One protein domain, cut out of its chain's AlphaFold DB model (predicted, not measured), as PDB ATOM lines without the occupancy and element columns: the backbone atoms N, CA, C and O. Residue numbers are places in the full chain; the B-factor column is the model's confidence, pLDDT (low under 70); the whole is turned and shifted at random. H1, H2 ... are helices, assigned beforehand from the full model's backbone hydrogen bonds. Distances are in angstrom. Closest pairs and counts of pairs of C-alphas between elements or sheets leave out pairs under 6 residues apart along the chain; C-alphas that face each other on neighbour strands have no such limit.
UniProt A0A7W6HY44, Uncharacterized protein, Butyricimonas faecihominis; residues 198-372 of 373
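AT A GLANCE: This is residues 198 to 372 of the 373 residues of an uncharacterized protein of Butyricimonas faecihominis (UniProt A0A7W6HY44). The domain is a long, stepped arm of helices with a head at one end: the far part of the arm is a helical hairpin of H3, the longest helix, and H4, and the near part is a second pair, H2 and H5, set about perpendicular to H4. The head is gathered round H9, with H1, H6, H7 and H8 packed on it and H10 meeting it at a corner, while the long links 209 to 230 and 307 to 318 add loops between H1 and H2 and between H6 and H7. The printed part has 175 residues with ten named helices, H1 to H10 in order along the chain, and no named strand; its class is all helix, with 117 residues in the helices. It is loose, with a radius of gyration of the C-alphas of 22.6 A, and has the outline of a rod, 79 by 37 by 24 A along its three main axes.

IN THESE COORDINATES: H3, residues 244 to 263, is 27.6 A from first to last C-alpha; it begins at C-alpha 244, at (-19.327, 42.136, -37.840), and ends at C-alpha 263, at (-1.166, 35.090, -57.408). H4, residues 272 to 289, is 25.4 A long. H2, residues 231 to 242, is 16.3 A long, and H5, residues 291 to 301, is 15.2 A long. H6 has four residues, 303 to 306. H9, residues 346 to 361, is 22.3 A long, from C-alpha 346 at (-34.757, 42.635, -11.907). H1, residues 198 to 208, is 15.4 A long, and H7, residues 319 to 330, is 16.2 A long. H8 is residues 335 to 341, and H10 is residues 366 to 371, ending at C-alpha 371 at (-31.792, 66.489, -3.995).

HOW THE PARTS SIT: H3 and H4 form a helical hairpin; they touch, closest at the C-alphas of Lys 255 and Cys 277, 6.4 A apart, at a shallow tilt of 33 degrees, only just short of steep, running opposite ways. H4 touches H2 with residues 284 to 288 alone, about perpendicular at 90 degrees; the closest C-alphas, of Asn 237 and Ala 287, are 5.5 A apart. H2 and H5 touch at a steep tilt of 42 degrees, opposite ways, with the C-alphas of Val 234 and Tyr 298 closest at 6.0 A. H5 and H6 are close but not clearly touching, the closest C-alphas, of Ala 299 and Ala 305, being 7.1 A apart. H6 touches residues 346 to 348 of H9, with the C-alphas of Tyr 306 and Phe 347 closest at 6.0 A. H1 touches H9 at a shallow tilt of 10 degrees, opposite ways; the closest C-alphas, of Phe 200 and Arg 351, are 5.5 A apart. H8 and H9 are a helical hairpin at a shallow tilt of 25 degrees, with the C-alphas of Lys 339 and Ile 349 closest at 6.1 A. H7 touches H9 with residues 326 to 330 alone, about perpendicular at 84 degrees; the C-alphas of Val 330 and Lys 356 are closest, at 6.3 A. H9 and H10 only just touch, and only at the corner by their link, with 3 pairs of C-alphas within 8 A; the closest, of Glu 360 and Val 366, are 6.7 A apart. The helix packing is part aligned, part crossed: of the 6 pairs of helices that touch and have a tilt, leaving out H9 and H10, which touch only at the corner, 3 are at a shallow tilt. H3 is apart from H9, for instance. Every O i to N i+4 pair is within hydrogen-bond range in H2, H3, H4, H5, H7, H8, H9 and H10; in H1 5 of 7 are, and H6 is too short for such a pair.

THE WHOLE: The two C-alphas farthest apart, of Asn 264 and Gly 363, are 78.6 A apart. The printed part has no cut. The links H1 to H2, of 22 residues, and H6 to H7, of 12, are long. The mean pLDDT of the printed part is 94.0, that of H10 is 77, and residue 372 alone is under 70.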
ATOM      1  N   ASP A 198     -27.854  42.253   5.218       94.50
ATOM      2  CA  ASP A 198     -27.941  40.829   4.864       94.50
ATOM      3  C   ASP A 198     -28.969  40.531   3.750       94.50
ATOM      4  O   ASP A 198     -28.578  39.904   2.760       94.50
ATOM      5  N   PRO A 199     -30.220  41.044   3.792       96.12
ATOM      6  CA  PRO A 199     -31.193  40.825   2.717       96.12
ATOM      7  C   PRO A 199     -30.728  41.360   1.358       96.12
ATOM      8  O   PRO A 199     -31.097  40.829   0.313       96.12
ATOM      9  N   PHE A 200     -29.898  42.409   1.346       96.81
ATOM     10  CA  PHE A 200     -29.325  42.957   0.118       96.81
ATOM     11  C   PHE A 200     -28.311  41.996  -0.526       96.81
ATOM     12  O   PHE A 200     -28.270  41.888  -1.757       96.81
ATOM     13  N   TYR A 201     -27.501  41.292   0.270       96.62
ATOM     14  CA  TYR A 201     -26.562  40.288  -0.242       96.62
ATOM     15  C   TYR A 201     -27.260  38.981  -0.618       96.62
ATOM     16  O   TYR A 201     -26.896  38.371  -1.627       96.62
ATOM     17  N   GLU A 202     -28.284  38.587   0.142       96.94
ATOM     18  CA  GLU A 202     -29.026  37.340  -0.062       96.94
ATOM     19  C   GLU A 202     -29.595  37.233  -1.485       96.94
ATOM     20  O   GLU A 202     -29.536  36.167  -2.090       96.94
ATOM     21  N   VAL A 203     -30.058  38.341  -2.079       97.75
ATOM     22  CA  VAL A 203     -30.566  38.353  -3.466       97.75
ATOM     23  C   VAL A 203     -29.543  37.791  -4.460       97.75
ATOM     24  O   VAL A 203     -29.882  36.934  -5.278       97.75
ATOM     25  N   ALA A 204     -28.293  38.259  -4.396       97.12
ATOM     26  CA  ALA A 204     -27.237  37.802  -5.295       97.12
ATOM     27  C   ALA A 204     -26.764  36.385  -4.934       97.12
ATOM     28  O   ALA A 204     -26.518  35.571  -5.824       97.12
ATOM     29  N   GLU A 205     -26.675  36.069  -3.639       97.00
ATOM     30  CA  GLU A 205     -26.290  34.739  -3.156       97.00
ATOM     31  C   GLU A 205     -27.278  33.660  -3.616       97.00
ATOM     32  O   GLU A 205     -26.859  32.629  -4.141       97.00
ATOM     33  N   VAL A 206     -28.584  33.918  -3.515       96.50
ATOM     34  CA  VAL A 206     -29.639  33.014  -3.995       96.50
ATOM     35  C   VAL A 206     -29.615  32.900  -5.519       96.50
ATOM     36  O   VAL A 206     -29.700  31.790  -6.047       96.50
ATOM     37  N   ALA A 207     -29.458  34.017  -6.239       96.06
ATOM     38  CA  ALA A 207     -29.402  34.010  -7.702       96.06
ATOM     39  C   ALA A 207     -28.192  33.222  -8.243       96.06
ATOM     40  O   ALA A 207     -28.280  32.598  -9.303       96.06
ATOM     41  N   LEU A 208     -27.077  33.216  -7.507       96.38
ATOM     42  CA  LEU A 208     -25.836  32.528  -7.876       96.38
ATOM     43  C   LEU A 208     -25.657  31.156  -7.214       96.38
ATOM     44  O   LEU A 208     -24.676  30.473  -7.511       96.38
ATOM     45  N   ALA A 209     -26.598  30.710  -6.378       95.25
ATOM     46  CA  ALA A 209     -26.471  29.478  -5.595       95.25
ATOM     47  C   ALA A 209     -26.250  28.219  -6.453       95.25
ATOM     48  O   ALA A 209     -25.620  27.262  -6.005       95.25
ATOM     49  N   ALA A 210     -26.737  28.217  -7.699       93.38
ATOM     50  CA  ALA A 210     -26.515  27.126  -8.649       93.38
ATOM     51  C   ALA A 210     -25.058  27.025  -9.143       93.38
ATOM     52  O   ALA A 210     -24.654  25.969  -9.629       93.38
ATOM     53  N   TYR A 211     -24.280  28.105  -9.031       93.38
ATOM     54  CA  TYR A 211     -22.917  28.211  -9.558       93.38
ATOM     55  C   TYR A 211     -21.853  28.251  -8.459       93.38
ATOM     56  O   TYR A 211     -20.740  27.773  -8.667       93.38
ATOM     57  N   SER A 212     -22.170  28.811  -7.288       92.88
ATOM     58  CA  SER A 212     -21.256  28.856  -6.147       92.88
ATOM     59  C   SER A 212     -22.012  28.940  -4.826       92.88
ATOM     60  O   SER A 212     -22.947  29.722  -4.684       92.88
ATOM     61  N   SER A 213     -21.552  28.190  -3.821       88.94
ATOM     62  CA  SER A 213     -22.034  28.312  -2.438       88.94
ATOM     63  C   SER A 213     -21.475  29.541  -1.710       88.94
ATOM     64  O   SER A 213     -21.906  29.840  -0.603       88.94
ATOM     65  N   SER A 214     -20.479  30.219  -2.290       90.69
ATOM     66  CA  SER A 214     -19.870  31.438  -1.750       90.69
ATOM     67  C   SER A 214     -19.400  32.326  -2.909       90.69
ATOM     68  O   SER A 214     -18.221  32.294  -3.278       90.69
ATOM     69  N   PRO A 215     -20.302  33.095  -3.543       94.44
ATOM     70  CA  PRO A 215     -19.976  33.819  -4.769       94.44
ATOM     71  C   PRO A 215     -18.993  34.978  -4.540       94.44
ATOM     72  O   PRO A 215     -18.164  35.249  -5.403       94.44
ATOM     73  N   TRP A 216     -19.019  35.639  -3.382       95.56
ATOM     74  CA  TRP A 216     -18.187  36.820  -3.109       95.56
ATOM     75  C   TRP A 216     -16.688  36.520  -3.176       95.56
ATOM     76  O   TRP A 216     -16.211  35.566  -2.563       95.56
ATOM     77  N   GLY A 217     -15.948  37.338  -3.930       93.88
ATOM     78  CA  GLY A 217     -14.514  37.148  -4.169       93.88
ATOM     79  C   GLY A 217     -14.139  35.906  -4.991       93.88
ATOM     80  O   GLY A 217     -12.954  35.690  -5.242       93.88
ATOM     81  N   SER A 218     -15.106  35.093  -5.428       93.88
ATOM     82  CA  SER A 218     -14.852  33.943  -6.299       93.88
ATOM     83  C   SER A 218     -14.570  34.375  -7.737       93.88
ATOM     84  O   SER A 218     -14.968  35.455  -8.182       93.88
ATOM     85  N   SER A 219     -13.890  33.519  -8.499       95.00
ATOM     86  CA  SER A 219     -13.660  33.775  -9.921       95.00
ATOM     87  C   SER A 219     -14.986  33.729 -10.679       95.00
ATOM     88  O   SER A 219     -15.706  32.727 -10.643       95.00
ATOM     89  N   TYR A 220     -15.310  34.824 -11.367       96.50
ATOM     90  CA  TYR A 220     -16.510  34.912 -12.188       96.50
ATOM     91  C   TYR A 220     -16.278  34.237 -13.540       96.50
ATOM     92  O   TYR A 220     -17.086  33.415 -13.962       96.50
ATOM     93  N   TYR A 221     -15.135  34.515 -14.178       95.69
ATOM     94  CA  TYR A 221     -14.696  33.873 -15.421       95.69
ATOM     95  C   TYR A 221     -13.159  33.824 -15.531       95.69
ATOM     96  O   TYR A 221     -12.443  34.254 -14.626       95.69
ATOM     97  N   GLY A 222     -12.639  33.285 -16.640       88.88
ATOM     98  CA  GLY A 222     -11.208  33.336 -16.983       88.88
ATOM     99  C   GLY A 222     -10.388  32.109 -16.571       88.88
ATOM    100  O   GLY A 222      -9.216  32.006 -16.922       88.88
ATOM    101  N   ASN A 223     -10.988  31.152 -15.864       89.88
ATOM    102  CA  ASN A 223     -10.411  29.827 -15.638       89.88
ATOM    103  C   ASN A 223     -11.512  28.757 -15.587       89.88
ATOM    104  O   ASN A 223     -12.697  29.069 -15.473       89.88
ATOM    105  N   SER A 224     -11.111  27.488 -15.652       91.31
ATOM    106  CA  SER A 224     -12.026  26.340 -15.698       91.31
ATOM    107  C   SER A 224     -12.839  26.114 -14.418       91.31
ATOM    108  O   SER A 224     -13.814  25.373 -14.457       91.31
ATOM    109  N   SER A 225     -12.442  26.723 -13.297       89.94
ATOM    110  CA  SER A 225     -13.122  26.612 -11.997       89.94
ATOM    111  C   SER A 225     -13.991  27.832 -11.673       89.94
ATOM    112  O   SER A 225     -14.530  27.922 -10.574       89.94
ATOM    113  N   ALA A 226     -14.098  28.790 -12.596       95.19
ATOM    114  CA  ALA A 226     -14.924  29.975 -12.426       95.19
ATOM    115  C   ALA A 226     -16.424  29.639 -12.488       95.19
ATOM    116  O   ALA A 226     -16.808  28.601 -13.023       95.19
ATOM    117  N   MET A 227     -17.285  30.536 -12.000       95.50
ATOM    118  CA  MET A 227     -18.744  30.347 -12.081       95.50
ATOM    119  C   MET A 227     -19.245  30.282 -13.530       95.50
ATOM    120  O   MET A 227     -20.109  29.471 -13.861       95.50
ATOM    121  N   PHE A 228     -18.655  31.095 -14.410       96.25
ATOM    122  CA  PHE A 228     -18.932  31.121 -15.845       96.25
ATOM    123  C   PHE A 228     -17.623  30.992 -16.646       96.25
ATOM    124  O   PHE A 228     -17.139  31.978 -17.209       96.25
ATOM    125  N   PRO A 229     -17.024  29.785 -16.745       94.88
ATOM    126  CA  PRO A 229     -15.712  29.588 -17.377       94.88
ATOM    127  C   PRO A 229     -15.639  30.073 -18.829       94.88
ATOM    128  O   PRO A 229     -14.629  30.635 -19.246       94.88
ATOM    129  N   PHE A 230     -16.732  29.908 -19.578       93.94
ATOM    130  CA  PHE A 230     -16.835  30.264 -20.997       93.94
ATOM    131  C   PHE A 230     -17.198  31.730 -21.240       93.94
ATOM    132  O   PHE A 230     -17.295  32.153 -22.387       93.94
ATOM    133  N   TYR A 231     -17.398  32.539 -20.196       95.88
ATOM    134  CA  TYR A 231     -17.888  33.901 -20.397       95.88
ATOM    135  C   TYR A 231     -16.911  34.774 -21.199       95.88
ATOM    136  O   TYR A 231     -17.352  35.609 -21.978       95.88
ATOM    137  N   SER A 232     -15.598  34.527 -21.104       95.06
ATOM    138  CA  SER A 232     -14.616  35.215 -21.958       95.06
ATOM    139  C   SER A 232     -14.847  34.938 -23.444       95.06
ATOM    140  O   SER A 232     -14.754  35.851 -24.253       95.06
ATOM    141  N   GLU A 233     -15.155  33.693 -23.802       95.69
ATOM    142  CA  GLU A 233     -15.442  33.300 -25.184       95.69
ATOM    143  C   GLU A 233     -16.755  33.921 -25.664       95.69
ATOM    144  O   GLU A 233     -16.838  34.421 -26.786       95.69
ATOM    145  N   VAL A 234     -17.767  33.943 -24.794       97.44
ATOM    146  CA  VAL A 234     -19.046  34.602 -25.068       97.44
ATOM    147  C   VAL A 234     -18.833  36.091 -25.359       97.44
ATOM    148  O   VAL A 234     -19.346  36.581 -26.360       97.44
ATOM    149  N   LEU A 235     -18.049  36.797 -24.536       96.44
ATOM    150  CA  LEU A 235     -17.729  38.215 -24.740       96.44
ATOM    151  C   LEU A 235     -17.051  38.454 -26.094       96.44
ATOM    152  O   LEU A 235     -17.500  39.310 -26.851       96.44
ATOM    153  N   THR A 236     -16.033  37.658 -26.430       96.88
ATOM    154  CA  THR A 236     -15.331  37.758 -27.720       96.88
ATOM    155  C   THR A 236     -16.272  37.534 -28.908       96.88
ATOM    156  O   THR A 236     -16.234  38.281 -29.881       96.88
ATOM    157  N   ASN A 237     -17.161  36.540 -28.839       98.19
ATOM    158  CA  ASN A 237     -18.109  36.287 -29.926       98.19
ATOM    159  C   ASN A 237     -19.164  37.394 -30.055       98.19
ATOM    160  O   ASN A 237     -19.554  37.728 -31.172       98.19
ATOM    161  N   ILE A 238     -19.616  37.984 -28.944       98.12
ATOM    162  CA  ILE A 238     -20.515  39.146 -28.982       98.12
ATOM    163  C   ILE A 238     -19.829  40.342 -29.641       98.12
ATOM    164  O   ILE A 238     -20.429  40.952 -30.522       98.12
ATOM    165  N   GLU A 239     -18.568  40.618 -29.306       97.75
ATOM    166  CA  GLU A 239     -17.781  41.677 -29.946       97.75
ATOM    167  C   GLU A 239     -17.671  41.465 -31.466       97.75
ATOM    168  O   GLU A 239     -17.906  42.395 -32.243       97.75
ATOM    169  N   TYR A 240     -17.405  40.230 -31.909       97.75
ATOM    170  CA  TYR A 240     -17.402  39.881 -33.334       97.75
ATOM    171  C   TYR A 240     -18.758  40.096 -34.007       97.75
ATOM    172  O   TYR A 240     -18.811  40.519 -35.159       97.75
ATOM    173  N   ILE A 241     -19.861  39.797 -33.318       98.25
ATOM    174  CA  ILE A 241     -21.215  39.978 -33.853       98.25
ATOM    175  C   ILE A 241     -21.567  41.467 -33.966       98.25
ATOM    176  O   ILE A 241     -22.186  41.867 -34.956       98.25
ATOM    177  N   GLU A 242     -21.205  42.275 -32.968       97.62
ATOM    178  CA  GLU A 242     -21.505  43.711 -32.912       97.62
ATOM    179  C   GLU A 242     -20.716  44.505 -33.955       97.62
ATOM    180  O   GLU A 242     -21.283  45.369 -34.625       97.62
ATOM    181  N   ASN A 243     -19.448  44.147 -34.170       97.44
ATOM    182  CA  ASN A 243     -18.574  44.798 -35.151       97.44
ATOM    183  C   ASN A 243     -18.556  44.094 -36.518       97.44
ATOM    184  O   ASN A 243     -17.815  44.497 -37.414       97.44
ATOM    185  N   TYR A 244     -19.397  43.068 -36.709       97.44
ATOM    186  CA  TYR A 244     -19.327  42.136 -37.840       97.44
ATOM    187  C   TYR A 244     -19.189  42.823 -39.200       97.44
ATOM    188  O   TYR A 244     -18.323  42.460 -39.989       97.44
ATOM    189  N   GLN A 245     -20.034  43.817 -39.490       96.00
ATOM    190  CA  GLN A 245     -20.039  44.469 -40.801       96.00
ATOM    191  C   GLN A 245     -18.727  45.215 -41.069       96.00
ATOM    192  O   GLN A 245     -18.112  45.020 -42.115       96.00
ATOM    193  N   GLN A 246     -18.283  46.028 -40.108       95.44
ATOM    194  CA  GLN A 246     -17.058  46.817 -40.219       95.44
ATOM    195  C   GLN A 246     -15.820  45.921 -40.350       95.44
ATOM    196  O   GLN A 246     -14.950  46.164 -41.194       95.44
ATOM    197  N   ASP A 247     -15.761  44.869 -39.536       96.19
ATOM    198  CA  ASP A 247     -14.651  43.927 -39.545       96.19
ATOM    199  C   ASP A 247     -14.597  43.139 -40.855       96.19
ATOM    200  O   ASP A 247     -13.534  43.017 -41.466       96.19
ATOM    201  N   MET A 248     -15.739  42.629 -41.325       97.62
ATOM    202  CA  MET A 248     -15.806  41.836 -42.552       97.62
ATOM    203  C   MET A 248     -15.472  42.656 -43.795       97.62
ATOM    204  O   MET A 248     -14.832  42.127 -44.702       97.62
ATOM    205  N   ASP A 249     -15.861  43.929 -43.852       97.00
ATOM    206  CA  ASP A 249     -15.485  44.808 -44.962       97.00
ATOM    207  C   ASP A 249     -13.964  45.005 -45.015       97.00
ATOM    208  O   ASP A 249     -13.347  44.825 -46.069       97.00
ATOM    209  N   SER A 250     -13.341  45.265 -43.862       96.56
ATOM    210  CA  SER A 250     -11.886  45.421 -43.750       96.56
ATOM    211  C   SER A 250     -11.139  44.125 -44.096       96.56
ATOM    212  O   SER A 250     -10.167  44.139 -44.855       96.56
ATOM    213  N   LEU A 251     -11.617  42.986 -43.591       97.38
ATOM    214  CA  LEU A 251     -11.007  41.678 -43.831       97.38
ATOM    215  C   LEU A 251     -11.148  41.223 -45.286       97.38
ATOM    216  O   LEU A 251     -10.227  40.609 -45.815       97.38
ATOM    217  N   ARG A 252     -12.260  41.537 -45.960       96.50
ATOM    218  CA  ARG A 252     -12.451  41.212 -47.385       96.50
ATOM    219  C   ARG A 252     -11.510  42.002 -48.288       96.50
ATOM    220  O   ARG A 252     -11.001  41.433 -49.251       96.50
ATOM    221  N   ILE A 253     -11.263  43.276 -47.973       97.50
ATOM    222  CA  ILE A 253     -10.269  44.096 -48.682       97.50
ATOM    223  C   ILE A 253      -8.878  43.491 -48.496       97.50
ATOM    224  O   ILE A 253      -8.210  43.189 -49.484       97.50
ATOM    225  N   LEU A 254      -8.486  43.224 -47.245       97.31
ATOM    226  CA  LEU A 254      -7.196  42.605 -46.938       97.31
ATOM    227  C   LEU A 254      -7.037  41.256 -47.648       97.31
ATOM    228  O   LEU A 254      -6.005  40.996 -48.261       97.31
ATOM    229  N   LYS A 255      -8.069  40.407 -47.626       97.69
ATOM    230  CA  LYS A 255      -8.041  39.116 -48.317       97.69
ATOM    231  C   LYS A 255      -7.806  39.292 -49.818       97.69
ATOM    232  O   LYS A 255      -6.986  38.575 -50.377       97.69
ATOM    233  N   ALA A 256      -8.482  40.242 -50.464       97.62
ATOM    234  CA  ALA A 256      -8.301  40.497 -51.893       97.62
ATOM    235  C   ALA A 256      -6.870  40.954 -52.230       97.62
ATOM    236  O   ALA A 256      -6.299  40.506 -53.224       97.62
ATOM    237  N   GLU A 257      -6.265  41.804 -51.394       97.38
ATOM    238  CA  GLU A 257      -4.862  42.215 -51.542       97.38
ATOM    239  C   GLU A 257      -3.897  41.034 -51.375       97.38
ATOM    240  O   GLU A 257      -2.957  40.872 -52.156       97.38
ATOM    241  N   LEU A 258      -4.146  40.180 -50.381       97.31
ATOM    242  CA  LEU A 258      -3.340  38.988 -50.130       97.31
ATOM    243  C   LEU A 258      -3.481  37.950 -51.252       97.31
ATOM    244  O   LEU A 258      -2.471  37.398 -51.681       97.31
ATOM    245  N   ASP A 259      -4.686  37.743 -51.789       97.44
ATOM    246  CA  ASP A 259      -4.930  36.861 -52.937       97.44
ATOM    247  C   ASP A 259      -4.129  37.321 -54.177       97.44
ATOM    248  O   ASP A 259      -3.566  36.492 -54.894       97.44
ATOM    249  N   ILE A 260      -4.011  38.638 -54.415       97.56
ATOM    250  CA  ILE A 260      -3.179  39.194 -55.502       97.56
ATOM    251  C   ILE A 260      -1.697  38.877 -55.271       97.56
ATOM    252  O   ILE A 260      -1.014  38.425 -56.191       97.56
ATOM    253  N   ARG A 261      -1.193  39.086 -54.049       97.25
ATOM    254  CA  ARG A 261       0.213  38.815 -53.694       97.25
ATOM    255  C   ARG A 261       0.556  37.329 -53.827       97.25
ATOM    256  O   ARG A 261       1.624  36.998 -54.341       97.25
ATOM    257  N   VAL A 262      -0.364  36.441 -53.445       96.88
ATOM    258  CA  VAL A 262      -0.233  34.991 -53.669       96.88
ATOM    259  C   VAL A 262      -0.220  34.669 -55.165       96.88
ATOM    260  O   VAL A 262       0.660  33.949 -55.632       96.88
ATOM    261  N   GLY A 263      -1.126  35.262 -55.950       96.06
ATOM    262  CA  GLY A 263      -1.166  35.090 -57.408       96.06
ATOM    263  C   GLY A 263       0.102  35.565 -58.131       96.06
ATOM    264  O   GLY A 263       0.501  34.969 -59.132       96.06
ATOM    265  N   ASN A 264       0.768  36.593 -57.598       96.12
ATOM    266  CA  ASN A 264       2.053  37.093 -58.093       96.12
ATOM    267  C   ASN A 264       3.263  36.260 -57.624       96.12
ATOM    268  O   ASN A 264       4.382  36.509 -58.075       96.12
ATOM    269  N   GLY A 265       3.067  35.291 -56.723       94.38
ATOM    270  CA  GLY A 265       4.140  34.499 -56.114       94.38
ATOM    271  C   GLY A 265       4.970  35.255 -55.068       94.38
ATOM    272  O   GLY A 265       6.071  34.820 -54.738       94.38
ATOM    273  N   GLU A 266       4.473  36.388 -54.562       95.25
ATOM    274  CA  GLU A 266       5.110  37.171 -53.490       95.25
ATOM    275  C   GLU A 266       4.870  36.558 -52.101       95.25
ATOM    276  O   GLU A 266       5.641  36.798 -51.173       95.25
ATOM    277  N   LEU A 267       3.787  35.790 -51.973       94.38
ATOM    278  CA  LEU A 267       3.378  35.033 -50.795       94.38
ATOM    279  C   LEU A 267       2.821  33.667 -51.226       94.38
ATOM    280  O   LEU A 267       2.534  33.423 -52.397       94.38
ATOM    281  N   THR A 268       2.629  32.796 -50.251       94.94
ATOM    282  CA  THR A 268       1.972  31.493 -50.324       94.94
ATOM    283  C   THR A 268       0.767  31.468 -49.382       94.94
ATOM    284  O   THR A 268       0.660  32.281 -48.466       94.94
ATOM    285  N   GLU A 269      -0.149  30.522 -49.576       93.88
ATOM    286  CA  GLU A 269      -1.321  30.364 -48.696       93.88
ATOM    287  C   GLU A 269      -0.946  29.920 -47.270       93.88
ATOM    288  O   GLU A 269      -1.724  30.118 -46.338       93.88
ATOM    289  N   ASP A 270       0.262  29.379 -47.089       95.81
ATOM    290  CA  ASP A 270       0.809  28.979 -45.791       95.81
ATOM    291  C   ASP A 270       1.436  30.154 -45.021       95.81
ATOM    292  O   ASP A 270       1.814  30.005 -43.853       95.81
ATOM    293  N   ASP A 271       1.563  31.332 -45.648       96.94
ATOM    294  CA  ASP A 271       2.160  32.483 -44.986       96.94
ATOM    295  C   ASP A 271       1.304  32.949 -43.796       96.94
ATOM    296  O   ASP A 271       0.078  33.077 -43.920       96.94
ATOM    297  N   PRO A 272       1.920  33.284 -42.641       96.94
ATOM    298  CA  PRO A 272       1.186  33.625 -41.421       96.94
ATOM    299  C   PRO A 272       0.167  34.757 -41.587       96.94
ATOM    300  O   PRO A 272      -0.864  34.770 -40.915       96.94
ATOM    301  N   GLU A 273       0.445  35.717 -42.473       96.06
ATOM    302  CA  GLU A 273      -0.458  36.828 -42.776       96.06
ATOM    303  C   GLU A 273      -1.736  36.350 -43.486       96.06
ATOM    304  O   GLU A 273      -2.835  36.749 -43.090       96.06
ATOM    305  N   TYR A 274      -1.592  35.455 -44.471       96.44
ATOM    306  CA  TYR A 274      -2.703  34.859 -45.212       96.44
ATOM    307  C   TYR A 274      -3.562  33.997 -44.288       96.44
ATOM    308  O   TYR A 274      -4.764  34.237 -44.144       96.44
ATOM    309  N   VAL A 275      -2.924  33.070 -43.568       97.62
ATOM    310  CA  VAL A 275      -3.592  32.172 -42.615       97.62
ATOM    311  C   VAL A 275      -4.352  32.961 -41.549       97.62
ATOM    312  O   VAL A 275      -5.504  32.646 -41.248       97.62
ATOM    313  N   ARG A 276      -3.752  34.022 -40.992       97.50
ATOM    314  CA  ARG A 276      -4.427  34.883 -40.011       97.50
ATOM    315  C   ARG A 276      -5.659  35.555 -40.611       97.50
ATOM    316  O   ARG A 276      -6.704  35.529 -39.974       97.50
ATOM    317  N   CYS A 277      -5.566  36.127 -41.814       97.56
ATOM    318  CA  CYS A 277      -6.711  36.767 -42.467       97.56
ATOM    319  C   CYS A 277      -7.878  35.784 -42.664       97.56
ATOM    320  O   CYS A 277      -9.014  36.098 -42.305       97.56
ATOM    321  N   ILE A 278      -7.591  34.572 -43.151       98.00
ATOM    322  CA  ILE A 278      -8.606  33.525 -43.333       98.00
ATOM    323  C   ILE A 278      -9.226  33.102 -41.998       98.00
ATOM    324  O   ILE A 278     -10.449  33.003 -41.900       98.00
ATOM    325  N   ASN A 279      -8.414  32.906 -40.956       97.75
ATOM    326  CA  ASN A 279      -8.914  32.547 -39.629       97.75
ATOM    327  C   ASN A 279      -9.812  33.643 -39.038       97.75
ATOM    328  O   ASN A 279     -10.886  33.333 -38.534       97.75
ATOM    329  N   GLU A 280      -9.415  34.916 -39.139       97.56
ATOM    330  CA  GLU A 280     -10.197  36.058 -38.644       97.56
ATOM    331  C   GLU A 280     -11.561  36.182 -39.351       97.56
ATOM    332  O   GLU A 280     -12.567  36.505 -38.711       97.56
ATOM    333  N   ILE A 281     -11.622  35.884 -40.655       98.00
ATOM    334  CA  ILE A 281     -12.885  35.791 -41.405       98.00
ATOM    335  C   ILE A 281     -13.728  34.628 -40.870       98.00
ATOM    336  O   ILE A 281     -14.889  34.822 -40.504       98.00
ATOM    337  N   ALA A 282     -13.135  33.436 -40.772       97.94
ATOM    338  CA  ALA A 282     -13.840  32.223 -40.369       97.94
ATOM    339  C   ALA A 282     -14.454  32.336 -38.963       97.94
ATOM    340  O   ALA A 282     -15.609  31.954 -38.768       97.94
ATOM    341  N   VAL A 283     -13.729  32.899 -37.987       97.56
ATOM    342  CA  VAL A 283     -14.252  33.059 -36.617       97.56
ATOM    343  C   VAL A 283     -15.423  34.041 -36.553       97.56
ATOM    344  O   VAL A 283     -16.386  33.786 -35.832       97.56
ATOM    345  N   ARG A 284     -15.414  35.119 -37.349       97.88
ATOM    346  CA  ARG A 284     -16.522  36.092 -37.406       97.88
ATOM    347  C   ARG A 284     -17.750  35.523 -38.095       97.88
ATOM    348  O   ARG A 284     -18.867  35.729 -37.625       97.88
ATOM    349  N   GLU A 285     -17.567  34.782 -39.183       97.94
ATOM    350  CA  GLU A 285     -18.665  34.080 -39.852       97.94
ATOM    351  C   GLU A 285     -19.284  33.008 -38.948       97.94
ATOM    352  O   GLU A 285     -20.513  32.902 -38.866       97.94
ATOM    353  N   ALA A 286     -18.458  32.263 -38.206       97.94
ATOM    354  CA  ALA A 286     -18.925  31.294 -37.218       97.94
ATOM    355  C   ALA A 286     -19.691  31.966 -36.065       97.94
ATOM    356  O   ALA A 286     -20.766  31.486 -35.689       97.94
ATOM    357  N   ALA A 287     -19.191  33.092 -35.543       97.69
ATOM    358  CA  ALA A 287     -19.877  33.881 -34.521       97.69
ATOM    359  C   ALA A 287     -21.239  34.379 -35.026       97.69
ATOM    360  O   ALA A 287     -22.258  34.194 -34.358       97.69
ATOM    361  N   LYS A 288     -21.284  34.930 -36.246       97.69
ATOM    362  CA  LYS A 288     -22.514  35.447 -36.859       97.69
ATOM    363  C   LYS A 288     -23.540  34.353 -37.147       97.69
ATOM    364  O   LYS A 288     -24.727  34.547 -36.906       97.69
ATOM    365  N   THR A 289     -23.089  33.186 -37.603       98.25
ATOM    366  CA  THR A 289     -23.956  32.017 -37.837       98.25
ATOM    367  C   THR A 289     -24.624  31.541 -36.545       98.25
ATOM    368  O   THR A 289     -25.784  31.139 -36.560       98.25
ATOM    369  N   ASN A 290     -23.914  31.630 -35.416       97.50
ATOM    370  CA  ASN A 290     -24.394  31.210 -34.098       97.50
ATOM    371  C   ASN A 290     -24.904  32.378 -33.232       97.50
ATOM    372  O   ASN A 290     -24.982  32.246 -32.011       97.50
ATOM    373  N   GLU A 291     -25.268  33.512 -33.839       98.06
ATOM    374  CA  GLU A 291     -25.581  34.758 -33.125       98.06
ATOM    375  C   GLU A 291     -26.622  34.574 -32.013       98.06
ATOM    376  O   GLU A 291     -26.413  35.025 -30.889       98.06
ATOM    377  N   THR A 292     -27.723  33.873 -32.291       98.19
ATOM    378  CA  THR A 292     -28.778  33.629 -31.295       98.19
ATOM    379  C   THR A 292     -28.248  32.879 -30.073       98.19
ATOM    380  O   THR A 292     -28.579  33.232 -28.942       98.19
ATOM    381  N   THR A 293     -27.403  31.869 -30.283       97.69
ATOM    382  CA  THR A 293     -26.790  31.090 -29.199       97.69
ATOM    383  C   THR A 293     -25.892  31.977 -28.350       97.69
ATOM    384  O   THR A 293     -26.053  32.020 -27.132       97.69
ATOM    385  N   TRP A 294     -25.007  32.751 -28.984       97.81
ATOM    386  CA  TRP A 294     -24.098  33.643 -28.267       97.81
ATOM    387  C   TRP A 294     -24.835  34.729 -27.490       97.81
ATOM    388  O   TRP A 294     -24.481  35.000 -26.345       97.81
ATOM    389  N   ARG A 295     -25.904  35.302 -28.051       97.44
ATOM    390  CA  ARG A 295     -26.738  36.288 -27.348       97.44
ATOM    391  C   ARG A 295     -27.464  35.693 -26.143       97.44
ATOM    392  O   ARG A 295     -27.543  36.357 -25.112       97.44
ATOM    393  N   ASN A 296     -27.944  34.455 -26.243       96.94
ATOM    394  CA  ASN A 296     -28.571  33.762 -25.116       96.94
ATOM    395  C   ASN A 296     -27.557  33.452 -24.005       96.94
ATOM    396  O   ASN A 296     -27.833  33.711 -22.834       96.94
ATOM    397  N   GLU A 297     -26.369  32.955 -24.362       96.88
ATOM    398  CA  GLU A 297     -25.296  32.707 -23.392       96.88
ATOM    399  C   GLU A 297     -24.795  33.999 -22.750       96.88
ATOM    400  O   GLU A 297     -24.565  34.037 -21.541       96.88
ATOM    401  N   TYR A 298     -24.696  35.080 -23.525       96.75
ATOM    402  CA  TYR A 298     -24.359  36.400 -23.010       96.75
ATOM    403  C   TYR A 298     -25.397  36.862 -21.991       96.75
ATOM    404  O   TYR A 298     -25.040  37.133 -20.849       96.75
ATOM    405  N   ALA A 299     -26.686  36.845 -22.342       95.19
ATOM    406  CA  ALA A 299     -27.759  37.199 -21.415       95.19
ATOM    407  C   ALA A 299     -27.729  36.359 -20.124       95.19
ATOM    408  O   ALA A 299     -27.964  36.892 -19.042       95.19
ATOM    409  N   ARG A 300     -27.392  35.067 -20.226       94.25
ATOM    410  CA  ARG A 300     -27.280  34.155 -19.081       94.25
ATOM    411  C   ARG A 300     -26.060  34.431 -18.205       94.25
ATOM    412  O   ARG A 300     -26.150  34.253 -16.998       94.25
ATOM    413  N   CYS A 301     -24.915  34.783 -18.782       95.25
ATOM    414  CA  CYS A 301     -23.653  34.905 -18.042       95.25
ATOM    415  C   CYS A 301     -23.377  36.327 -17.547       95.25
ATOM    416  O   CYS A 301     -22.444  36.530 -16.769       95.25
ATOM    417  N   ARG A 302     -24.161  37.315 -17.981       94.69
ATOM    418  CA  ARG A 302     -23.986  38.709 -17.578       94.69
ATOM    419  C   ARG A 302     -24.109  38.905 -16.062       94.69
ATOM    420  O   ARG A 302     -25.076  38.420 -15.478       94.69
ATOM    421  N   PRO A 303     -23.188  39.645 -15.423       96.75
ATOM    422  CA  PRO A 303     -23.222  39.885 -13.978       96.75
ATOM    423  C   PRO A 303     -24.511  40.581 -13.517       96.75
ATOM    424  O   PRO A 303     -25.058  40.254 -12.462       96.75
ATOM    425  N   GLU A 304     -25.069  41.472 -14.338       97.25
ATOM    426  CA  GLU A 304     -26.304  42.193 -14.022       97.25
ATOM    427  C   GLU A 304     -27.516  41.250 -13.944       97.25
ATOM    428  O   GLU A 304     -28.457  41.498 -13.189       97.25
ATOM    429  N   ALA A 305     -27.476  40.114 -14.654       96.50
ATOM    430  CA  ALA A 305     -28.501  39.074 -14.563       96.50
ATOM    431  C   ALA A 305     -28.545  38.394 -13.184       96.50
ATOM    432  O   ALA A 305     -29.496  37.671 -12.904       96.50
ATOM    433  N   TYR A 306     -27.561  38.657 -12.320       97.31
ATOM    434  CA  TYR A 306     -27.460  38.142 -10.953       97.31
ATOM    435  C   TYR A 306     -27.379  39.259  -9.906       97.31
ATOM    436  O   TYR A 306     -26.998  39.025  -8.761       97.31
ATOM    437  N   GLY A 307     -27.730  40.490 -10.284       97.31
ATOM    438  CA  GLY A 307     -27.712  41.618  -9.357       97.31
ATOM    439  C   GLY A 307     -26.322  42.197  -9.110       97.31
ATOM    440  O   GLY A 307     -26.154  42.908  -8.124       97.31
ATOM    441  N   ILE A 308     -25.326  41.929  -9.955       97.62
ATOM    442  CA  ILE A 308     -23.966  42.462  -9.793       97.62
ATOM    443  C   ILE A 308     -23.758  43.629 -10.758       97.62
ATOM    444  O   ILE A 308     -23.906  43.468 -11.966       97.62
ATOM    445  N   LEU A 309     -23.423  44.809 -10.224       96.06
ATOM    446  CA  LEU A 309     -23.218  46.018 -11.034       96.06
ATOM    447  C   LEU A 309     -21.868  46.027 -11.745       96.06
ATOM    448  O   LEU A 309     -21.776  46.438 -12.899       96.06
ATOM    449  N   VAL A 310     -20.817  45.611 -11.038       93.88
ATOM    450  CA  VAL A 310     -19.432  45.712 -11.501       93.88
ATOM    451  C   VAL A 310     -18.650  44.492 -11.017       93.88
ATOM    452  O   VAL A 310     -18.733  44.110  -9.850       93.88
ATOM    453  N   LEU A 311     -17.876  43.882 -11.917       94.31
ATOM    454  CA  LEU A 311     -16.891  42.855 -11.573       94.31
ATOM    455  C   LEU A 311     -15.546  43.500 -11.232       94.31
ATOM    456  O   LEU A 311     -15.168  44.520 -11.810       94.31
ATOM    457  N   ASN A 312     -14.771  42.860 -10.359       88.62
ATOM    458  CA  ASN A 312     -13.376  43.233 -10.156       88.62
ATOM    459  C   ASN A 312     -12.504  42.476 -11.165       88.62
ATOM    460  O   ASN A 312     -11.996  41.385 -10.890       88.62
ATOM    461  N   SER A 313     -12.368  43.042 -12.365       89.25
ATOM    462  CA  SER A 313     -11.795  42.351 -13.527       89.25
ATOM    463  C   SER A 313     -12.590  41.074 -13.854       89.25
ATOM    464  O   SER A 313     -13.717  41.158 -14.328       89.25
ATOM    465  N   TYR A 314     -12.039  39.894 -13.567       92.81
ATOM    466  CA  TYR A 314     -12.659  38.586 -13.806       92.81
ATOM    467  C   TYR A 314     -13.177  37.910 -12.523       92.81
ATOM    468  O   TYR A 314     -13.553  36.734 -12.534       92.81
ATOM    469  N   TRP A 315     -13.215  38.652 -11.414       95.69
ATOM    470  CA  TRP A 315     -13.658  38.186 -10.100       95.69
ATOM    471  C   TRP A 315     -14.964  38.848  -9.678       95.69
ATOM    472  O   TRP A 315     -15.234  40.006 -10.009       95.69
ATOM    473  N   MET A 316     -15.739  38.126  -8.875       96.38
ATOM    474  CA  MET A 316     -16.805  38.731  -8.088       96.38
ATOM    475  C   MET A 316     -16.228  39.792  -7.147       96.38
ATOM    476  O   MET A 316     -15.154  39.576  -6.573       96.38
ATOM    477  N   PRO A 317     -16.933  40.916  -6.943       95.62
ATOM    478  CA  PRO A 317     -16.543  41.875  -5.919       95.62
ATOM    479  C   PRO A 317     -16.558  41.227  -4.523       95.62
ATOM    480  O   PRO A 317     -17.202  40.197  -4.286       95.62
ATOM    481  N   SER A 318     -15.838  41.833  -3.576       92.25
ATOM    482  CA  SER A 318     -16.097  41.584  -2.155       92.25
ATOM    483  C   SER A 318     -17.460  42.176  -1.776       92.25
ATOM    484  O   SER A 318     -17.966  43.054  -2.474       92.25
ATOM    485  N   LYS A 319     -18.039  41.737  -0.650       91.50
ATOM    486  CA  LYS A 319     -19.279  42.333  -0.120       91.50
ATOM    487  C   LYS A 319     -19.157  43.854   0.040       91.50
ATOM    488  O   LYS A 319     -20.024  44.585  -0.413       91.50
ATOM    489  N   GLU A 320     -18.033  44.314   0.590       85.12
ATOM    490  CA  GLU A 320     -17.722  45.739   0.748       85.12
ATOM    491  C   GLU A 320     -17.696  46.483  -0.597       85.12
ATOM    492  O   GLU A 320     -18.423  47.451  -0.769       85.12
ATOM    493  N   ALA A 321     -16.953  45.994  -1.597       84.75
ATOM    494  CA  ALA A 321     -16.859  46.668  -2.897       84.75
ATOM    495  C   ALA A 321     -18.194  46.683  -3.675       84.75
ATOM    496  O   ALA A 321     -18.476  47.612  -4.440       84.75
ATOM    497  N   ASP A 322     -19.020  45.650  -3.501       93.25
ATOM    498  CA  ASP A 322     -20.361  45.597  -4.082       93.25
ATOM    499  C   ASP A 322     -21.312  46.583  -3.390       93.25
ATOM    500  O   ASP A 322     -22.010  47.343  -4.068       93.25
ATOM    501  N   LEU A 323     -21.277  46.647  -2.053       90.69
ATOM    502  CA  LEU A 323     -22.017  47.644  -1.284       90.69
ATOM    503  C   LEU A 323     -21.602  49.061  -1.674       90.69
ATOM    504  O   LEU A 323     -22.477  49.884  -1.916       90.69
ATOM    505  N   ASP A 324     -20.305  49.334  -1.825       84.75
ATOM    506  CA  ASP A 324     -19.788  50.628  -2.286       84.75
ATOM    507  C   ASP A 324     -20.412  51.042  -3.627       84.75
ATOM    508  O   ASP A 324     -20.848  52.183  -3.799       84.75
ATOM    509  N   SER A 325     -20.493  50.099  -4.570       89.00
ATOM    510  CA  SER A 325     -21.048  50.332  -5.907       89.00
ATOM    511  C   SER A 325     -22.546  50.646  -5.855       89.00
ATOM    512  O   SER A 325     -23.019  51.563  -6.530       89.00
ATOM    513  N   TYR A 326     -23.301  49.924  -5.023       93.00
ATOM    514  CA  TYR A 326     -24.732  50.171  -4.845       93.00
ATOM    515  C   TYR A 326     -25.029  51.424  -4.019       93.00
ATOM    516  O   TYR A 326     -25.943  52.165  -4.371       93.00
ATOM    517  N   MET A 327     -24.250  51.712  -2.975       87.62
ATOM    518  CA  MET A 327     -24.323  52.969  -2.225       87.62
ATOM    519  C   MET A 327     -24.116  54.141  -3.179       87.62
ATOM    520  O   MET A 327     -24.934  55.060  -3.223       87.62
ATOM    521  N   ALA A 328     -23.079  54.073  -4.020       83.69
ATOM    522  CA  ALA A 328     -22.849  55.082  -5.039       83.69
ATOM    523  C   ALA A 328     -24.062  55.237  -5.961       83.69
ATOM    524  O   ALA A 328     -24.502  56.365  -6.165       83.69
ATOM    525  N   ALA A 329     -24.646  54.141  -6.453       90.12
ATOM    526  CA  ALA A 329     -25.840  54.186  -7.291       90.12
ATOM    527  C   ALA A 329     -27.053  54.825  -6.584       90.12
ATOM    528  O   ALA A 329     -27.694  55.700  -7.170       90.12
ATOM    529  N   VAL A 330     -27.352  54.438  -5.341       91.31
ATOM    530  CA  VAL A 330     -28.517  54.913  -4.568       91.31
ATOM    531  C   VAL A 330     -28.468  56.419  -4.317       91.31
ATOM    532  O   VAL A 330     -29.479  57.103  -4.463       91.31
ATOM    533  N   PHE A 331     -27.287  56.968  -4.031       83.88
ATOM    534  CA  PHE A 331     -27.106  58.419  -3.873       83.88
ATOM    535  C   PHE A 331     -26.915  59.167  -5.202       83.88
ATOM    536  O   PHE A 331     -26.776  60.392  -5.215       83.88
ATOM    537  N   THR A 332     -26.911  58.438  -6.320       82.50
ATOM    538  CA  THR A 332     -26.647  58.956  -7.668       82.50
ATOM    539  C   THR A 332     -27.898  59.042  -8.525       82.50
ATOM    540  O   THR A 332     -28.010  59.975  -9.322       82.50
ATOM    541  N   TYR A 333     -28.810  58.086  -8.396       88.12
ATOM    542  CA  TYR A 333     -29.998  57.972  -9.232       88.12
ATOM    543  C   TYR A 333     -31.252  57.955  -8.365       88.12
ATOM    544  O   TYR A 333     -31.258  57.425  -7.255       88.12
ATOM    545  N   SER A 334     -32.344  58.509  -8.879       90.75
ATOM    546  CA  SER A 334     -33.669  58.141  -8.387       90.75
ATOM    547  C   SER A 334     -33.990  56.692  -8.749       90.75
ATOM    548  O   SER A 334     -33.425  56.123  -9.687       90.75
ATOM    549  N   LEU A 335     -34.933  56.083  -8.026       93.56
ATOM    550  CA  LEU A 335     -35.384  54.725  -8.332       93.56
ATOM    551  C   LEU A 335     -35.915  54.611  -9.774       93.56
ATOM    552  O   LEU A 335     -35.690  53.595 -10.426       93.56
ATOM    553  N   GLU A 336     -36.593  55.640 -10.281       94.06
ATOM    554  CA  GLU A 336     -37.154  55.634 -11.636       94.06
ATOM    555  C   GLU A 336     -36.069  55.753 -12.715       94.06
ATOM    556  O   GLU A 336     -36.082  54.986 -13.679       94.06
ATOM    557  N   GLU A 337     -35.075  56.628 -12.530       94.62
ATOM    558  CA  GLU A 337     -33.910  56.691 -13.427       94.62
ATOM    559  C   GLU A 337     -33.142  55.368 -13.427       94.62
ATOM    560  O   GLU A 337     -32.792  54.846 -14.488       94.62
ATOM    561  N   PHE A 338     -32.925  54.786 -12.244       95.75
ATOM    562  CA  PHE A 338     -32.185  53.537 -12.100       95.75
ATOM    563  C   PHE A 338     -32.906  52.353 -12.757       95.75
ATOM    564  O   PHE A 338     -32.279  51.558 -13.457       95.75
ATOM    565  N   LYS A 339     -34.237  52.262 -12.605       96.69
ATOM    566  CA  LYS A 339     -35.064  51.287 -13.337       96.69
ATOM    567  C   LYS A 339     -34.934  51.452 -14.848       96.69
ATOM    568  O   LYS A 339     -34.863  50.447 -15.547       96.69
ATOM    569  N   GLY A 340     -34.887  52.692 -15.338       96.69
ATOM    570  CA  GLY A 340     -34.658  52.979 -16.753       96.69
ATOM    571  C   GLY A 340     -33.323  52.415 -17.246       96.69
ATOM    572  O   GLY A 340     -33.296  51.698 -18.247       96.69
ATOM    573  N   LEU A 341     -32.236  52.667 -16.507       95.88
ATOM    574  CA  LEU A 341     -30.884  52.201 -16.847       95.88
ATOM    575  C   LEU A 341     -30.747  50.674 -16.833       95.88
ATOM    576  O   LEU A 341     -30.123  50.103 -17.724       95.88
ATOM    577  N   TYR A 342     -31.350  50.014 -15.846       96.50
ATOM    578  CA  TYR A 342     -31.246  48.566 -15.647       96.50
ATOM    579  C   TYR A 342     -32.509  47.820 -16.086       96.50
ATOM    580  O   TYR A 342     -32.860  46.773 -15.535       96.50
ATOM    581  N   THR A 343     -33.185  48.345 -17.115       94.81
ATOM    582  CA  THR A 343     -34.349  47.695 -17.724       94.81
ATOM    583  C   THR A 343     -33.972  46.274 -18.159       94.81
ATOM    584  O   THR A 343     -33.089  46.084 -18.990       94.81
ATOM    585  N   GLY A 344     -34.649  45.268 -17.597       94.00
ATOM    586  CA  GLY A 344     -34.378  43.848 -17.862       94.00
ATOM    587  C   GLY A 344     -33.508  43.138 -16.817       94.00
ATOM    588  O   GLY A 344     -33.367  41.920 -16.900       94.00
ATOM    589  N   PHE A 345     -32.996  43.847 -15.804       97.31
ATOM    590  CA  PHE A 345     -32.186  43.274 -14.720       97.31
ATOM    591  C   PHE A 345     -32.909  43.385 -13.364       97.31
ATOM    592  O   PHE A 345     -32.596  44.262 -12.554       97.31
ATOM    593  N   PRO A 346     -33.897  42.511 -13.086       96.81
ATOM    594  CA  PRO A 346     -34.757  42.635 -11.907       96.81
ATOM    595  C   PRO A 346     -33.991  42.530 -10.586       96.81
ATOM    596  O   PRO A 346     -34.316  43.251  -9.648       96.81
ATOM    597  N   PHE A 347     -32.949  41.695 -10.508       98.06
ATOM    598  CA  PHE A 347     -32.139  41.584  -9.292       98.06
ATOM    599  C   PHE A 347     -31.340  42.856  -9.011       98.06
ATOM    600  O   PHE A 347     -31.224  43.244  -7.855       98.06
ATOM    601  N   VAL A 348     -30.841  43.544 -10.043       98.31
ATOM    602  CA  VAL A 348     -30.152  44.831  -9.861       98.31
ATOM    603  C   VAL A 348     -31.108  45.879  -9.294       98.31
ATOM    604  O   VAL A 348     -30.794  46.557  -8.317       98.31
ATOM    605  N   ILE A 349     -32.308  45.969  -9.870       98.38
ATOM    606  CA  ILE A 349     -33.347  46.901  -9.415       98.38
ATOM    607  C   ILE A 349     -33.788  46.576  -7.981       98.38
ATOM    608  O   ILE A 349     -33.938  47.483  -7.162       98.38
ATOM    609  N   GLU A 350     -33.980  45.297  -7.660       98.19
ATOM    610  CA  GLU A 350     -34.408  44.871  -6.329       98.19
ATOM    611  C   GLU A 350     -33.351  45.173  -5.268       98.19
ATOM    612  O   GLU A 350     -33.674  45.723  -4.218       98.19
ATOM    613  N   ARG A 351     -32.075  44.900  -5.556       98.19
ATOM    614  CA  ARG A 351     -30.971  45.211  -4.640       98.19
ATOM    615  C   ARG A 351     -30.833  46.713  -4.401       98.19
ATOM    616  O   ARG A 351     -30.653  47.126  -3.258       98.19
ATOM    617  N   PHE A 352     -31.006  47.536  -5.435       97.56
ATOM    618  CA  PHE A 352     -31.061  48.993  -5.285       97.56
ATOM    619  C   PHE A 352     -32.205  49.425  -4.360       97.56
ATOM    620  O   PHE A 352     -32.001  50.221  -3.443       97.56
ATOM    621  N   ARG A 353     -33.411  48.880  -4.575       97.56
ATOM    622  CA  ARG A 353     -34.596  49.179  -3.760       97.56
ATOM    623  C   ARG A 353     -34.389  48.774  -2.300       97.56
ATOM    624  O   ARG A 353     -34.702  49.555  -1.408       97.56
ATOM    625  N   LEU A 354     -33.863  47.573  -2.061       97.56
ATOM    626  CA  LEU A 354     -33.567  47.075  -0.720       97.56
ATOM    627  C   LEU A 354     -32.555  47.968  -0.008       97.56
ATOM    628  O   LEU A 354     -32.808  48.368   1.122       97.56
ATOM    629  N   LEU A 355     -31.453  48.333  -0.670       95.69
ATOM    630  CA  LEU A 355     -30.449  49.193  -0.050       95.69
ATOM    631  C   LEU A 355     -31.004  50.585   0.273       95.69
ATOM    632  O   LEU A 355     -30.741  51.095   1.360       95.69
ATOM    633  N   LYS A 356     -31.808  51.179  -0.620       94.25
ATOM    634  CA  LYS A 356     -32.505  52.446  -0.335       94.25
ATOM    635  C   LYS A 356     -33.357  52.330   0.931       94.25
ATOM    636  O   LYS A 356     -33.214  53.152   1.828       94.25
ATOM    637  N   ASN A 357     -34.172  51.281   1.032       94.69
ATOM    638  CA  ASN A 357     -35.017  51.046   2.202       94.69
ATOM    639  C   ASN A 357     -34.193  50.838   3.483       94.69
ATOM    640  O   ASN A 357     -34.521  51.412   4.512       94.69
ATOM    641  N   ILE A 358     -33.103  50.064   3.421       93.62
ATOM    642  CA  ILE A 358     -32.200  49.838   4.561       93.62
ATOM    643  C   ILE A 358     -31.606  51.161   5.060       93.62
ATOM    644  O   ILE A 358     -31.497  51.387   6.265       93.62
ATOM    645  N   LEU A 359     -31.223  52.048   4.140       89.19
ATOM    646  CA  LEU A 359     -30.717  53.370   4.492       89.19
ATOM    647  C   LEU A 359     -31.807  54.222   5.158       89.19
ATOM    648  O   LEU A 359     -31.564  54.813   6.207       89.19
ATOM    649  N   GLU A 360     -33.016  54.243   4.600       89.06
ATOM    650  CA  GLU A 360     -34.155  54.960   5.186       89.06
ATOM    651  C   GLU A 360     -34.507  54.433   6.590       89.06
ATOM    652  O   GLU A 360     -34.700  55.222   7.516       89.06
ATOM    653  N   GLU A 361     -34.495  53.111   6.792       88.38
ATOM    654  CA  GLU A 361     -34.695  52.465   8.099       88.38
ATOM    655  C   GLU A 361     -33.591  52.816   9.107       88.38
ATOM    656  O   GLU A 361     -33.858  52.961  10.301       88.38
ATOM    657  N   ALA A 362     -32.360  53.016   8.633       84.25
ATOM    658  CA  ALA A 362     -31.242  53.484   9.447       84.25
ATOM    659  C   ALA A 362     -31.274  55.000   9.733       84.25
ATOM    660  O   ALA A 362     -30.367  55.516  10.393       84.25
ATOM    661  N   GLY A 363     -32.320  55.704   9.283       81.06
ATOM    662  CA  GLY A 363     -32.553  57.125   9.544       81.06
ATOM    663  C   GLY A 363     -31.970  58.070   8.492       81.06
ATOM    664  O   GLY A 363     -31.852  59.266   8.751       81.06
ATOM    665  N   PHE A 364     -31.583  57.557   7.322       80.31
ATOM    666  CA  PHE A 364     -31.014  58.362   6.245       80.31
ATOM    667  C   PHE A 364     -32.095  58.832   5.266       80.31
ATOM    668  O   PHE A 364     -32.723  58.021   4.590       80.31
ATOM    669  N   ASP A 365     -32.265  60.148   5.119       81.12
ATOM    670  CA  ASP A 365     -33.107  60.721   4.060       81.12
ATOM    671  C   ASP A 365     -32.350  60.713   2.722       81.12
ATOM    672  O   ASP A 365     -31.681  61.675   2.337       81.12
ATOM    673  N   VAL A 366     -32.402  59.570   2.037       82.25
ATOM    674  CA  VAL A 366     -31.673  59.334   0.784       82.25
ATOM    675  C   VAL A 366     -32.070  60.334  -0.300       82.25
ATOM    676  O   VAL A 366     -31.209  60.818  -1.041       82.25
ATOM    677  N   ASP A 367     -33.361  60.651  -0.395       82.19
ATOM    678  CA  ASP A 367     -33.887  61.529  -1.434       82.19
ATOM    679  C   ASP A 367     -33.488  62.986  -1.169       82.19
ATOM    680  O   ASP A 367     -32.958  63.622  -2.080       82.19
ATOM    681  N   ALA A 368     -33.592  63.486   0.069       76.12
ATOM    682  CA  ALA A 368     -33.124  64.835   0.406       76.12
ATOM    683  C   ALA A 368     -31.610  64.993   0.210       76.12
ATOM    684  O   ALA A 368     -31.140  66.017  -0.288       76.12
ATOM    685  N   VAL A 369     -30.830  63.965   0.553       71.88
ATOM    686  CA  VAL A 369     -29.375  63.949   0.334       71.88
ATOM    687  C   VAL A 369     -29.043  63.982  -1.151       71.88
ATOM    688  O   VAL A 369     -28.104  64.668  -1.557       71.88
ATOM    689  N   ARG A 370     -29.804  63.264  -1.981       77.19
ATOM    690  CA  ARG A 370     -29.658  63.320  -3.438       77.19
ATOM    691  C   ARG A 370     -30.040  64.701  -3.972       77.19
ATOM    692  O   ARG A 370     -29.289  65.246  -4.776       77.19
ATOM    693  N   GLU A 371     -31.165  65.247  -3.519       73.25
ATOM    694  CA  GLU A 371     -31.792  66.489  -3.995       73.25
ATOM    695  C   GLU A 371     -31.146  67.769  -3.470       73.25
ATOM    696  O   GLU A 371     -31.405  68.833  -4.014       73.25
ATOM    697  N   SER A 372     -30.235  67.697  -2.496       63.34
ATOM    698  CA  SER A 372     -29.400  68.839  -2.092       63.34
ATOM    699  C   SER A 372     -28.370  69.263  -3.172       63.34
ATOM    700  O   SER A 372     -27.360  69.899  -2.851       63.34
TER     701      SER A 372